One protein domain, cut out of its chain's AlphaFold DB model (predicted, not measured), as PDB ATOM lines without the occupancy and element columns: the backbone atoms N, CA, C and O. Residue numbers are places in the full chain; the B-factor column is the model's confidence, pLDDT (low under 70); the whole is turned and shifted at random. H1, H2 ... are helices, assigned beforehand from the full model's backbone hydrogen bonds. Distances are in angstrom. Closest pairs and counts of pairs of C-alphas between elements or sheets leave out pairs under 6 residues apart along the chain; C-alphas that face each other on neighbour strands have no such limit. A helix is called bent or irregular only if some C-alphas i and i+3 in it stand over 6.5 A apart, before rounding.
ATOM      1  N   THR A 477     399.174 276.507 286.249       84.44
ATOM      2  CA  THR A 477     399.122 277.962 286.423       84.44
ATOM      3  C   THR A 477     399.635 278.694 285.181       84.44
ATOM      4  O   THR A 477     398.991 279.636 284.729       84.44
ATOM      5  N   ARG A 478     400.764 278.266 284.594       86.38
ATOM      6  CA  ARG A 478     401.313 278.878 283.367       86.38
ATOM      7  C   ARG A 478     400.369 278.713 282.173       86.38
ATOM      8  O   ARG A 478     400.047 279.704 281.521       86.38
ATOM      9  N   ALA A 479     399.898 277.491 281.923       84.00
ATOM     10  CA  ALA A 479     399.024 277.168 280.797       84.00
ATOM     11  C   ALA A 479     397.675 277.900 280.892       84.00
ATOM     12  O   ALA A 479     397.280 278.590 279.956       84.00
ATOM     13  N   GLN A 480     397.024 277.837 282.056       85.06
ATOM     14  CA  GLN A 480     395.765 278.536 282.305       85.06
ATOM     15  C   GLN A 480     395.939 280.057 282.206       85.06
ATOM     16  O   GLN A 480     395.073 280.753 281.682       85.06
ATOM     17  N   ASN A 481     397.062 280.598 282.689       88.38
ATOM     18  CA  ASN A 481     397.331 282.025 282.566       88.38
ATOM     19  C   ASN A 481     397.488 282.462 281.113       88.38
ATOM     20  O   ASN A 481     396.960 283.506 280.749       88.38
ATOM     21  N   ALA A 482     398.165 281.674 280.280       84.94
ATOM     22  CA  ALA A 482     398.287 281.982 278.862       84.94
ATOM     23  C   ALA A 482     396.925 281.996 278.146       84.94
ATOM     24  O   ALA A 482     396.689 282.857 277.301       84.94
ATOM     25  N   GLU A 483     396.025 281.087 278.519       85.81
ATOM     26  CA  GLU A 483     394.674 281.001 277.958       85.81
ATOM     27  C   GLU A 483     393.769 282.159 278.416       85.81
ATOM     28  O   GLU A 483     393.103 282.796 277.601       85.81
ATOM     29  N   LEU A 484     393.751 282.461 279.719       89.44
ATOM     30  CA  LEU A 484     392.747 283.351 280.317       89.44
ATOM     31  C   LEU A 484     393.180 284.818 280.425       89.44
ATOM     32  O   LEU A 484     392.326 285.709 280.485       89.44
ATOM     33  N   LEU A 485     394.485 285.102 280.460       91.94
ATOM     34  CA  LEU A 485     394.996 286.464 280.643       91.94
ATOM     35  C   LEU A 485     394.536 287.449 279.550       91.94
ATOM     36  O   LEU A 485     394.163 288.564 279.924       91.94
ATOM     37  N   PRO A 486     394.495 287.103 278.244       93.12
ATOM     38  CA  PRO A 486     394.034 288.033 277.209       93.12
ATOM     39  C   PRO A 486     392.605 288.533 277.451       93.12
ATOM     40  O   PRO A 486     392.347 289.736 277.381       93.12
ATOM     41  N   GLN A 487     391.690 287.628 277.812       91.19
ATOM     42  CA  GLN A 487     390.306 287.988 278.115       91.19
ATOM     43  C   GLN A 487     390.207 288.798 279.413       91.19
ATOM     44  O   GLN A 487     389.470 289.781 279.468       91.19
ATOM     45  N   ALA A 488     390.970 288.433 280.449       92.56
ATOM     46  CA  ALA A 488     390.996 289.185 281.704       92.56
ATOM     47  C   ALA A 488     391.470 290.635 281.491       92.56
ATOM     48  O   ALA A 488     390.856 291.571 282.002       92.56
ATOM     49  N   LEU A 489     392.520 290.837 280.687       94.00
ATOM     50  CA  LEU A 489     393.024 292.168 280.332       94.00
ATOM     51  C   LEU A 489     392.010 292.968 279.509       94.00
ATOM     52  O   LEU A 489     391.845 294.170 279.737       94.00
ATOM     53  N   HIS A 490     391.315 292.309 278.577       93.44
ATOM     54  CA  HIS A 490     390.229 292.934 277.829       93.44
ATOM     55  C   HIS A 490     389.125 293.428 278.772       93.44
ATOM     56  O   HIS A 490     388.747 294.598 278.700       93.44
ATOM     57  N   ASN A 491     388.678 292.579 279.701       91.88
ATOM     58  CA  ASN A 491     387.647 292.919 280.681       91.88
ATOM     59  C   ASN A 491     388.065 294.108 281.554       91.88
ATOM     60  O   ASN A 491     387.312 295.074 281.649       91.88
ATOM     61  N   LEU A 492     389.282 294.095 282.115       93.62
ATOM     62  CA  LEU A 492     389.799 295.218 282.905       93.62
ATOM     63  C   LEU A 492     389.798 296.523 282.097       93.62
ATOM     64  O   LEU A 492     389.356 297.564 282.582       93.62
ATOM     65  N   THR A 493     390.254 296.462 280.843       93.81
ATOM     66  CA  THR A 493     390.300 297.627 279.949       93.81
ATOM     67  C   THR A 493     388.899 298.181 279.682       93.81
ATOM     68  O   THR A 493     388.700 299.396 279.749       93.81
ATOM     69  N   GLN A 494     387.916 297.313 279.415       93.06
ATOM     70  CA  GLN A 494     386.526 297.736 279.216       93.06
ATOM     71  C   GLN A 494     385.920 298.320 280.494       93.06
ATOM     72  O   GLN A 494     385.284 299.369 280.427       93.06
ATOM     73  N   THR A 495     386.163 297.710 281.656       92.88
ATOM     74  CA  THR A 495     385.677 298.213 282.950       92.88
ATOM     75  C   THR A 495     386.255 299.589 283.268       92.88
ATOM     76  O   THR A 495     385.505 300.499 283.621       92.88
ATOM     77  N   ILE A 496     387.563 299.794 283.076       93.44
ATOM     78  CA  ILE A 496     388.203 301.104 283.271       93.44
ATOM     79  C   ILE A 496     387.632 302.138 282.297       93.44
ATOM     80  O   ILE A 496     387.313 303.258 282.706       93.44
ATOM     81  N   LYS A 497     387.481 301.779 281.016       93.62
ATOM     82  CA  LYS A 497     386.900 302.665 280.001       93.62
ATOM     83  C   LYS A 497     385.475 303.068 280.381       93.62
ATOM     84  O   LYS A 497     385.173 304.259 280.420       93.62
ATOM     85  N   PHE A 498     384.638 302.094 280.727       92.56
ATOM     86  CA  PHE A 498     383.268 302.326 281.166       92.56
ATOM     87  C   PHE A 498     383.219 303.220 282.407       92.56
ATOM     88  O   PHE A 498     382.483 304.203 282.421       92.56
ATOM     89  N   ALA A 499     384.049 302.950 283.417       91.50
ATOM     90  CA  ALA A 499     384.119 303.768 284.622       91.50
ATOM     91  C   ALA A 499     384.511 305.226 284.310       91.50
ATOM     92  O   ALA A 499     383.857 306.153 284.791       91.50
ATOM     93  N   LYS A 500     385.514 305.447 283.447       93.00
ATOM     94  CA  LYS A 500     385.921 306.792 282.991       93.00
ATOM     95  C   LYS A 500     384.793 307.506 282.231       93.00
ATOM     96  O   LYS A 500     384.545 308.688 282.476       93.00
ATOM     97  N   GLU A 501     384.073 306.799 281.361       91.25
ATOM     98  CA  GLU A 501     382.910 307.339 280.643       91.25
ATOM     99  C   GLU A 501     381.757 307.705 281.587       91.25
ATOM    100  O   GLU A 501     381.150 308.765 281.427       91.25
ATOM    101  N   GLN A 502     381.462 306.875 282.593       89.56
ATOM    102  CA  GLN A 502     380.428 307.172 283.592       89.56
ATOM    103  C   GLN A 502     380.793 308.392 284.441       89.56
ATOM    104  O   GLN A 502     379.964 309.284 284.615       89.56
ATOM    105  N   ILE A 503     382.045 308.494 284.891       89.44
ATOM    106  CA  ILE A 503     382.533 309.667 285.630       89.44
ATOM    107  C   ILE A 503     382.418 310.934 284.774       89.44
ATOM    108  O   ILE A 503     381.971 311.975 285.264       89.44
ATOM    109  N   SER A 504     382.755 310.849 283.484       89.62
ATOM    110  CA  SER A 504     382.568 311.958 282.544       89.62
ATOM    111  C   SER A 504     381.088 312.345 282.413       89.62
ATOM    112  O   SER A 504     380.749 313.522 282.555       89.62
ATOM    113  N   LYS A 505     380.179 311.375 282.262       87.94
ATOM    114  CA  LYS A 505     378.727 311.628 282.232       87.94
ATOM    115  C   LYS A 505     378.221 312.286 283.515       87.94
ATOM    116  O   LYS A 505     377.437 313.232 283.435       87.94
ATOM    117  N   TRP A 506     378.675 311.841 284.687       88.44
ATOM    118  CA  TRP A 506     378.327 312.473 285.961       88.44
ATOM    119  C   TRP A 506     378.817 313.918 286.022       88.44
ATOM    120  O   TRP A 506     378.057 314.796 286.419       88.44
ATOM    121  N   SER A 507     380.031 314.200 285.542       83.12
ATOM    122  CA  SER A 507     380.571 315.567 285.517       83.12
ATOM    123  C   SER A 507     379.749 316.538 284.655       83.12
ATOM    124  O   SER A 507     379.670 317.722 284.977       83.12
ATOM    125  N   LEU A 508     379.087 316.025 283.610       85.50
ATOM    126  CA  LEU A 508     378.200 316.773 282.711       85.50
ATOM    127  C   LEU A 508     376.732 316.792 283.178       85.50
ATOM    128  O   LEU A 508     375.910 317.508 282.607       85.50
ATOM    129  N   SER A 509     376.382 316.005 284.198       84.19
ATOM    130  CA  SER A 509     375.013 315.887 284.711       84.19
ATOM    131  C   SER A 509     374.683 316.991 285.726       84.19
ATOM    132  O   SER A 509     375.585 317.513 286.381       84.19
ATOM    133  N   PRO A 510     373.399 317.350 285.927       81.12
ATOM    134  CA  PRO A 510     372.990 318.294 286.970       81.12
ATOM    135  C   PRO A 510     373.421 317.822 288.366       81.12
ATOM    136  O   PRO A 510     373.402 316.621 288.625       81.12
ATOM    137  N   LYS A 511     373.722 318.749 289.293       75.81
ATOM    138  CA  LYS A 511     374.190 318.432 290.665       75.81
ATOM    139  C   LYS A 511     373.328 317.402 291.409       75.81
ATOM    140  O   LYS A 511     373.862 316.650 292.207       75.81
ATOM    141  N   SER A 512     372.021 317.347 291.142       74.06
ATOM    142  CA  SER A 512     371.087 316.387 291.754       74.06
ATOM    143  C   SER A 512     371.263 314.935 291.294       74.06
ATOM    144  O   SER A 512     370.728 314.038 291.933       74.06
ATOM    145  N   LYS A 513     371.984 314.702 290.191       76.25
ATOM    146  CA  LYS A 513     372.292 313.378 289.626       76.25
ATOM    147  C   LYS A 513     373.787 313.045 289.702       76.25
ATOM    148  O   LYS A 513     374.233 312.091 289.067       76.25
ATOM    149  N   GLN A 514     374.563 313.856 290.421       82.88
ATOM    150  CA  GLN A 514     375.987 313.627 290.632       82.88
ATOM    151  C   GLN A 514     376.194 312.812 291.913       82.88
ATOM    152  O   GLN A 514     375.598 313.154 292.933       82.88
ATOM    153  N   PRO A 515     377.039 311.772 291.887       84.44
ATOM    154  CA  PRO A 515     377.491 311.119 293.105       84.44
ATOM    155  C   PRO A 515     378.398 312.030 293.930       84.44
ATOM    156  O   PRO A 515     378.961 313.013 293.428       84.44
ATOM    157  N   ASP A 516     378.557 311.681 295.204       87.00
ATOM    158  CA  ASP A 516     379.365 312.460 296.126       87.00
ATOM    159  C   ASP A 516     380.834 312.494 295.680       87.00
ATOM    160  O   ASP A 516     381.423 311.525 295.192       87.00
ATOM    161  N   ARG A 517     381.466 313.661 295.849       84.38
ATOM    162  CA  ARG A 517     382.861 313.881 295.428       84.38
ATOM    163  C   ARG A 517     383.859 312.865 296.017       84.38
ATOM    164  O   ARG A 517     384.792 312.514 295.292       84.38
ATOM    165  N   PRO A 518     383.743 312.417 297.286       89.31
ATOM    166  CA  PRO A 518     384.589 311.358 297.833       89.31
ATOM    167  C   PRO A 518     384.469 310.030 297.079       89.31
ATOM    168  O   PRO A 518     385.498 309.403 296.833       89.31
ATOM    169  N   ASP A 519     383.271 309.652 296.635       88.75
ATOM    170  CA  ASP A 519     383.029 308.382 295.938       88.75
ATOM    171  C   ASP A 519     383.658 308.385 294.546       88.75
ATOM    172  O   ASP A 519     384.391 307.464 294.178       88.75
ATOM    173  N   VAL A 520     383.483 309.483 293.801       88.50
ATOM    174  CA  VAL A 520     384.138 309.669 292.495       88.50
ATOM    175  C   VAL A 520     385.663 309.650 292.639       88.50
ATOM    176  O   VAL A 520     386.355 309.021 291.836       88.50
ATOM    177  N   ARG A 521     386.210 310.299 293.678       90.31
ATOM    178  CA  ARG A 521     387.654 310.251 293.969       90.31
ATOM    179  C   ARG A 521     388.124 308.844 294.319       90.31
ATOM    180  O   ARG A 521     389.216 308.469 293.905       90.31
ATOM    181  N   ASN A 522     387.326 308.083 295.065       92.69
ATOM    182  CA  ASN A 522     387.650 306.707 295.416       92.69
ATOM    183  C   ASN A 522     387.724 305.828 294.158       92.69
ATOM    184  O   ASN A 522     388.721 305.134 293.965       92.69
ATOM    185  N   ILE A 523     386.746 305.923 293.251       90.75
ATOM    186  CA  ILE A 523     386.773 305.185 291.975       90.75
ATOM    187  C   ILE A 523     388.009 305.578 291.150       90.75
ATOM    188  O   ILE A 523     388.759 304.705 290.716       90.75
ATOM    189  N   LEU A 524     388.277 306.880 290.984       91.94
ATOM    190  CA  LEU A 524     389.451 307.363 290.243       91.94
ATOM    191  C   LEU A 524     390.772 306.864 290.836       91.94
ATOM    192  O   LEU A 524     391.664 306.473 290.087       91.94
ATOM    193  N   ARG A 525     390.894 306.840 292.169       94.56
ATOM    194  CA  ARG A 525     392.074 306.303 292.852       94.56
ATOM    195  C   ARG A 525     392.283 304.826 292.526       94.56
ATOM    196  O   ARG A 525     393.382 304.455 292.143       94.56
ATOM    197  N   ASN A 526     391.235 304.005 292.618       94.62
ATOM    198  CA  ASN A 526     391.339 302.571 292.327       94.62
ATOM    199  C   ASN A 526     391.646 302.300 290.844       94.62
ATOM    200  O   ASN A 526     392.375 301.361 290.545       94.62
ATOM    201  N   ILE A 527     391.158 303.142 289.924       94.12
ATOM    202  CA  ILE A 527     391.550 303.084 288.508       94.12
ATOM    203  C   ILE A 527     393.052 303.351 288.348       94.12
ATOM    204  O   ILE A 527     393.734 302.574 287.686       94.12
ATOM    205  N   ILE A 528     393.574 304.420 288.960       93.88
ATOM    206  CA  ILE A 528     395.002 304.770 288.880       93.88
ATOM    207  C   ILE A 528     395.867 303.674 289.514       93.88
ATOM    208  O   ILE A 528     396.877 303.277 288.931       93.88
ATOM    209  N   ASP A 529     395.459 303.158 290.675       94.62
ATOM    210  CA  ASP A 529     396.154 302.072 291.369       94.62
ATOM    211  C   ASP A 529     396.196 300.806 290.490       94.62
ATOM    212  O   ASP A 529     397.255 300.194 290.346       94.62
ATOM    213  N   ALA A 530     395.083 300.448 289.834       93.19
ATOM    214  CA  ALA A 530     395.013 299.300 288.929       93.19
ATOM    215  C   ALA A 530     395.858 299.489 287.656       93.19
ATOM    216  O   ALA A 530     396.557 298.561 287.244       93.19
ATOM    217  N   GLU A 531     395.837 300.678 287.040       94.12
ATOM    218  CA  GLU A 531     396.674 301.008 285.874       94.12
ATOM    219  C   GLU A 531     398.169 300.956 286.235       94.12
ATOM    220  O   GLU A 531     398.966 300.382 285.488       94.12
ATOM    221  N   THR A 532     398.541 301.481 287.405       93.44
ATOM    222  CA  THR A 532     399.921 301.460 287.922       93.44
ATOM    223  C   THR A 532     400.373 300.030 288.211       93.44
ATOM    224  O   THR A 532     401.416 299.595 287.723       93.44
ATOM    225  N   TRP A 533     399.549 299.257 288.924       95.25
ATOM    226  CA  TRP A 533     399.806 297.843 289.194       95.25
ATOM    227  C   TRP A 533     399.978 297.049 287.894       95.25
ATOM    228  O   TRP A 533     400.926 296.271 287.762       95.25
ATOM    229  N   LEU A 534     399.112 297.272 286.900       94.44
ATOM    230  CA  LEU A 534     399.186 296.578 285.617       94.44
ATOM    231  C   LEU A 534     400.493 296.902 284.884       94.44
ATOM    232  O   LEU A 534     401.134 295.993 284.348       94.44
ATOM    233  N   GLN A 535     400.921 298.167 284.886       93.31
ATOM    234  CA  GLN A 535     402.196 298.580 284.293       93.31
ATOM    235  C   GLN A 535     403.392 297.915 284.986       93.31
ATOM    236  O   GLN A 535     404.261 297.357 284.307       93.31
ATOM    237  N   GLU A 536     403.421 297.918 286.320       93.12
ATOM    238  CA  GLU A 536     404.477 297.279 287.110       93.12
ATOM    239  C   GLU A 536     404.562 295.775 286.832       93.12
ATOM    240  O   GLU A 536     405.635 295.257 286.506       93.12
ATOM    241  N   ARG A 537     403.427 295.069 286.897       92.81
ATOM    242  CA  ARG A 537     403.372 293.622 286.648       92.81
ATOM    243  C   ARG A 537     403.723 293.272 285.210       92.81
ATOM    244  O   ARG A 537     404.457 292.311 284.996       92.81
ATOM    245  N   THR A 538     403.286 294.071 284.238       91.81
ATOM    246  CA  THR A 538     403.662 293.895 282.826       91.81
ATOM    247  C   THR A 538     405.168 294.058 282.635       91.81
ATOM    248  O   THR A 538     405.789 293.271 281.922       91.81
ATOM    249  N   LYS A 539     405.789 295.040 283.301       92.31
ATOM    250  CA  LYS A 539     407.244 295.237 283.260       92.31
ATOM    251  C   LYS A 539     407.993 294.052 283.871       92.31
ATOM    252  O   LYS A 539     408.971 293.599 283.287       92.31
ATOM    253  N   MET A 540     407.519 293.530 285.004       89.62
ATOM    254  CA  MET A 540     408.090 292.326 285.619       89.62
ATOM    255  C   MET A 540     407.932 291.096 284.715       89.62
ATOM    256  O   MET A 540     408.874 290.325 284.581       89.62
ATOM    257  N   GLN A 541     406.775 290.934 284.065       89.50
ATOM    258  CA  GLN A 541     406.482 289.798 283.187       89.50
ATOM    259  C   GLN A 541     407.353 289.778 281.922       89.50
ATOM    260  O   GLN A 541     407.698 288.701 281.452       89.50
ATOM    261  N   LYS A 542     407.737 290.945 281.386       88.56
ATOM    262  CA  LYS A 542     408.622 291.050 280.210       88.56
ATOM    263  C   LYS A 542     410.025 290.477 280.437       88.56
ATOM    264  O   LYS A 542     410.690 290.142 279.466       88.56
ATOM    265  N   ASN A 543     410.464 290.388 281.692       86.88
ATOM    266  CA  ASN A 543     411.794 289.898 282.060       86.88
ATOM    267  C   ASN A 543     411.804 288.400 282.414       86.88
ATOM    268  O   ASN A 543     412.801 287.916 282.943       86.88
ATOM    269  N   LEU A 544     410.694 287.694 282.191       85.94
ATOM    270  CA  LEU A 544     410.513 286.288 282.541       85.94
ATOM    271  C   LEU A 544     410.336 285.438 281.286       85.94
ATOM    272  O   LEU A 544     409.712 285.882 280.320       85.94
ATOM    273  N   ASP A 545     410.849 284.211 281.326       80.06
ATOM    274  CA  ASP A 545     410.626 283.228 280.270       80.06
ATOM    275  C   ASP A 545     409.217 282.608 280.400       80.06
ATOM    276  O   ASP A 545     408.574 282.661 281.452       80.06
ATOM    277  N   PHE A 546     408.737 281.957 279.340       74.19
ATOM    278  CA  PHE A 546     407.479 281.203 279.315       74.19
ATOM    279  C   PHE A 546     407.441 280.066 280.346       74.19
ATOM    280  O   PHE A 546     406.364 279.588 280.712       74.19
ATOM    281  N   PHE A 547     408.611 279.636 280.823       79.81
ATOM    282  CA  PHE A 547     408.753 278.613 281.852       79.81
ATOM    283  C   PHE A 547     408.783 279.183 283.275       79.81
ATOM    284  O   PHE A 547     408.663 278.410 284.225       79.81
ATOM    285  N   ASP A 548     408.899 280.492 283.458       83.00
ATOM    286  CA  ASP A 548     408.903 281.081 284.791       83.00
ATOM    287  C   ASP A 548     407.473 281.281 285.323       83.00
ATOM    288  O   ASP A 548     406.525 281.469 284.552       83.00
ATOM    289  N   PRO A 549     407.270 281.263 286.654       83.06
ATOM    290  CA  PRO A 549     405.977 281.587 287.238       83.06
ATOM    291  C   PRO A 549     405.517 282.996 286.820       83.06
ATOM    292  O   PRO A 549     406.257 283.964 287.039       83.06
ATOM    293  N   PRO A 550     404.296 283.149 286.270       88.19
ATOM    294  CA  PRO A 550     403.825 284.439 285.788       88.19
ATOM    295  C   PRO A 550     403.706 285.440 286.941       88.19
ATOM    296  O   PRO A 550     403.180 285.135 288.014       88.19
ATOM    297  N   LYS A 551     404.193 286.662 286.718       89.25
ATOM    298  CA  LYS A 551     404.030 287.796 287.644       89.25
ATOM    299  C   LYS A 551     402.817 288.645 287.294       89.25
ATOM    300  O   LYS A 551     402.301 289.328 288.176       89.25
ATOM    301  N   LEU A 552     402.359 288.582 286.044       91.81
ATOM    302  CA  LEU A 552     401.071 289.112 285.617       91.81
ATOM    303  C   LEU A 552     400.091 287.949 285.453       91.81
ATOM    304  O   LEU A 552     400.190 287.172 284.501       91.81
ATOM    305  N   THR A 553     399.167 287.822 286.401       91.94
ATOM    306  CA  THR A 553     398.226 286.705 286.445       91.94
ATOM    307  C   THR A 553     396.804 287.134 286.107       91.94
ATOM    308  O   THR A 553     396.356 288.207 286.511       91.94
ATOM    309  N   TRP A 554     396.072 286.277 285.396       92.00
ATOM    310  CA  TRP A 554     394.684 286.509 284.995       92.00
ATOM    311  C   TRP A 554     393.776 286.751 286.208       92.00
ATOM    312  O   TRP A 554     392.929 287.638 286.176       92.00
ATOM    313  N   TYR A 555     393.995 286.018 287.307       90.31
ATOM    314  CA  TYR A 555     393.226 286.176 288.540       90.31
ATOM    315  C   TYR A 555     393.565 287.481 289.272       90.31
ATOM    316  O   TYR A 555     392.671 288.102 289.836       90.31
ATOM    317  N   GLY A 556     394.821 287.943 289.214       92.00
ATOM    318  CA  GLY A 556     395.204 289.248 289.759       92.00
ATOM    319  C   GLY A 556     394.572 290.398 288.970       92.00
ATOM    320  O   GLY A 556     394.081 291.356 289.558       92.00
ATOM    321  N   VAL A 557     394.509 290.276 287.639       92.75
ATOM    322  CA  VAL A 557     393.793 291.224 286.764       92.75
ATOM    323  C   VAL A 557     392.288 291.214 287.056       92.75
ATOM    324  O   VAL A 557     391.665 292.275 287.118       92.75
ATOM    325  N   LYS A 558     391.707 290.029 287.274       92.69
ATOM    326  CA  LYS A 558     390.300 289.880 287.657       92.69
ATOM    327  C   LYS A 558     389.998 290.585 288.981       92.69
ATOM    328  O   LYS A 558     389.061 291.366 289.024       92.69
ATOM    329  N   GLU A 559     390.825 290.406 290.010       93.38
ATOM    330  CA  GLU A 559     390.651 291.076 291.309       93.38
ATOM    331  C   GLU A 559     390.623 292.608 291.174       93.38
ATOM    332  O   GLU A 559     389.771 293.272 291.764       93.38
ATOM    333  N   GLN A 560     391.507 293.182 290.347       94.25
ATOM    334  CA  GLN A 560     391.469 294.622 290.056       94.25
ATOM    335  C   GLN A 560     390.188 295.028 289.308       94.25
ATOM    336  O   GLN A 560     389.638 296.098 289.561       94.25
ATOM    337  N   THR A 561     389.711 294.174 288.398       92.06
ATOM    338  CA  THR A 561     388.483 294.408 287.624       92.06
ATOM    339  C   THR A 561     387.257 294.420 288.531       92.06
ATOM    340  O   THR A 561     386.496 295.387 288.495       92.06
ATOM    341  N   ASP A 562     387.105 293.387 289.361       91.25
ATOM    342  CA  ASP A 562     385.984 293.215 290.288       91.25
ATOM    343  C   ASP A 562     385.952 294.378 291.290       91.25
ATOM    344  O   ASP A 562     384.929 295.037 291.447       91.25
ATOM    345  N   ARG A 563     387.111 294.756 291.849       93.44
ATOM    346  CA  ARG A 563     387.226 295.897 292.772       93.44
ATOM    347  C   ARG A 563     386.726 297.218 292.175       93.44
ATOM    348  O   ARG A 563     386.117 298.012 292.888       93.44
ATOM    349  N   ILE A 564     386.999 297.489 290.896       92.12
ATOM    350  CA  ILE A 564     386.507 298.705 290.223       92.12
ATOM    351  C   ILE A 564     385.015 298.573 289.894       92.12
ATOM    352  O   ILE A 564     384.273 299.542 290.066       92.12
ATOM    353  N   ALA A 565     384.582 297.403 289.420       90.31
ATOM    354  CA  ALA A 565     383.195 297.142 289.050       90.31
ATOM    355  C   ALA A 565     382.247 297.256 290.255       90.31
ATOM    356  O   ALA A 565     381.245 297.961 290.156       90.31
ATOM    357  N   ASP A 566     382.611 296.660 291.392       90.62
ATOM    358  CA  ASP A 566     381.826 296.688 292.630       90.62
ATOM    359  C   ASP A 566     381.656 298.125 293.145       90.62
ATOM    360  O   ASP A 566     380.540 298.572 293.404       90.62
ATOM    361  N   LEU A 567     382.749 298.903 293.196       90.69
ATOM    362  CA  LEU A 567     382.698 300.316 293.595       90.69
ATOM    363  C   LEU A 567     381.796 301.147 292.674       90.69
ATOM    364  O   LEU A 567     381.079 302.037 293.133       90.69
ATOM    365  N   LEU A 568     381.845 300.885 291.367       88.06
ATOM    366  CA  LEU A 568     381.003 301.577 290.400       88.06
ATOM    367  C   LEU A 568     379.525 301.199 290.580       88.06
ATOM    368  O   LEU A 568     378.654 302.071 290.533       88.06
ATOM    369  N   GLU A 569     379.242 299.914 290.788       89.06
ATOM    370  CA  GLU A 569     377.892 299.400 290.993       89.06
ATOM    371  C   GLU A 569     377.270 299.948 292.283       89.06
ATOM    372  O   GLU A 569     376.115 300.379 292.258       89.06
ATOM    373  N   ASP A 570     378.033 300.016 293.375       87.94
ATOM    374  CA  ASP A 570     377.586 300.578 294.653       87.94
ATOM    375  C   ASP A 570     377.188 302.052 294.524       87.94
ATOM    376  O   ASP A 570     376.116 302.459 294.984       87.94
ATOM    377  N   VAL A 571     377.997 302.851 293.824       87.75
ATOM    378  CA  VAL A 571     377.701 304.272 293.587       87.75
ATOM    379  C   VAL A 571     376.470 304.442 292.690       87.75
ATOM    380  O   VAL A 571     375.598 305.266 292.977       87.75
ATOM    381  N   ILE A 572     376.341 303.638 291.630       85.31
ATOM    382  CA  ILE A 572     375.165 303.666 290.743       85.31
ATOM    383  C   ILE A 572     373.894 303.267 291.508       85.31
ATOM    384  O   ILE A 572     372.865 303.934 291.375       85.31
ATOM    385  N   LYS A 573     373.955 302.215 292.333       82.94
ATOM    386  CA  LYS A 573     372.832 301.782 293.176       82.94
ATOM    387  C   LYS A 573     372.461 302.837 294.211       82.94
ATOM    388  O   LYS A 573     371.270 303.071 294.405       82.94
ATOM    389  N   GLY A 574     373.436 303.507 294.824       80.94
ATOM    390  CA  GLY A 574     373.196 304.617 295.753       80.94
ATOM    391  C   GLY A 574     372.424 305.768 295.100       80.94
ATOM    392  O   GLY A 574     371.449 306.268 295.662       80.94
ATOM    393  N   LEU A 575     372.779 306.115 293.859       77.50
ATOM    394  CA  LEU A 575     372.073 307.126 293.063       77.50
ATOM    395  C   LEU A 575     370.662 306.683 292.641       77.50
ATOM    396  O   LEU A 575     369.735 307.494 292.618       77.50
ATOM    397  N   GLN A 576     370.473 305.402 292.315       68.00
ATOM    398  CA  GLN A 576     369.163 304.843 291.958       68.00
ATOM    399  C   GLN A 576     368.240 304.684 293.180       68.00
ATOM    400  O   GLN A 576     367.044 304.955 293.079       68.00
ATOM    401  N   GLY A 577     368.789 304.326 294.344       55.50
ATOM    402  CA  GLY A 577     368.076 304.252 295.623       55.50
ATOM    403  C   GLY A 577     367.614 305.621 296.131       55.50
ATOM    404  O   GLY A 577     366.527 305.724 296.697       55.50
TER     405      GLY A 577
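This is residues 477 to 577 of the 611 residues of an uncharacterized protein of Trichomonas vaginalis (UniProt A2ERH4). Three long helices lie lengthwise in a rod-shaped, up-and-down bundle, with their centres making a triangle. H1 runs along the rod with a kink near residue 484, H2 comes back the opposite way, and H3 runs out again in the direction of H1. The bundle is loosely made between H1 and H2, while H3 packs on both of them; residues 542 to 553, a long stretch with no named element, make the turn from H2 to H3. The printed part has 101 residues with three named helices, in the order H1, H2, H3, and no named strand, and its class is all helix. The whole is loose, with a radius of gyration of the C-alphas of 16.1 A, and spans 54 by 21 by 16 A.

H1, residues 477 to 508, begins at C-alpha 477 at (399.122, 277.962, 286.423) and measures 44.2 A from first to last C-alpha. It is irregular, with C-alphas 483 and 486 7.1 A apart, and has a kink of 50 degrees near residue 484. H2, residues 517 to 541, begins at C-alpha 517 at (382.861, 313.881, 295.428) and measures 35.9 A. H3, residues 554 to 577, measures 33.7 A and ends at C-alpha 577 at (368.076, 304.252, 295.623).

The three helices form a bundle, up and down, each running against the one before it in the chain. H1 and H2 are a helical hairpin at a shallow tilt of 29 degrees, opposite ways. They only just touch, with 3 pairs of C-alphas within 8 A, H1 with residues 496 to 503 alone and H2 with residues 520 to 527 alone; the closest C-alphas are those of Ile 496 and Ile 527, 6.5 A apart. H1 and H3 touch with 23 such pairs, at a shallow tilt of 27 degrees, the same way; their closest C-alphas are those of Leu 485 and Trp 554, 4.4 A apart. H2 and H3 are a second helical hairpin at a shallow tilt of 10 degrees, opposite ways. They touch, and their closest C-alphas are those of Ala 530 and Gln 560, 6.0 A apart. In H2 and H3 every O i to N i+4 pair is within hydrogen-bond range, and in H1 26 of 28 are.

The two C-alphas farthest apart are those of Ser 512 and Phe 547, 54.3 A. The printed part has no cut. The link from H1 to H2, 8 residues, is short, and the link from H2 to H3, 12 residues, is long. The mean pLDDT of the printed part is 88.5, and residues 576 to 577 are under 70.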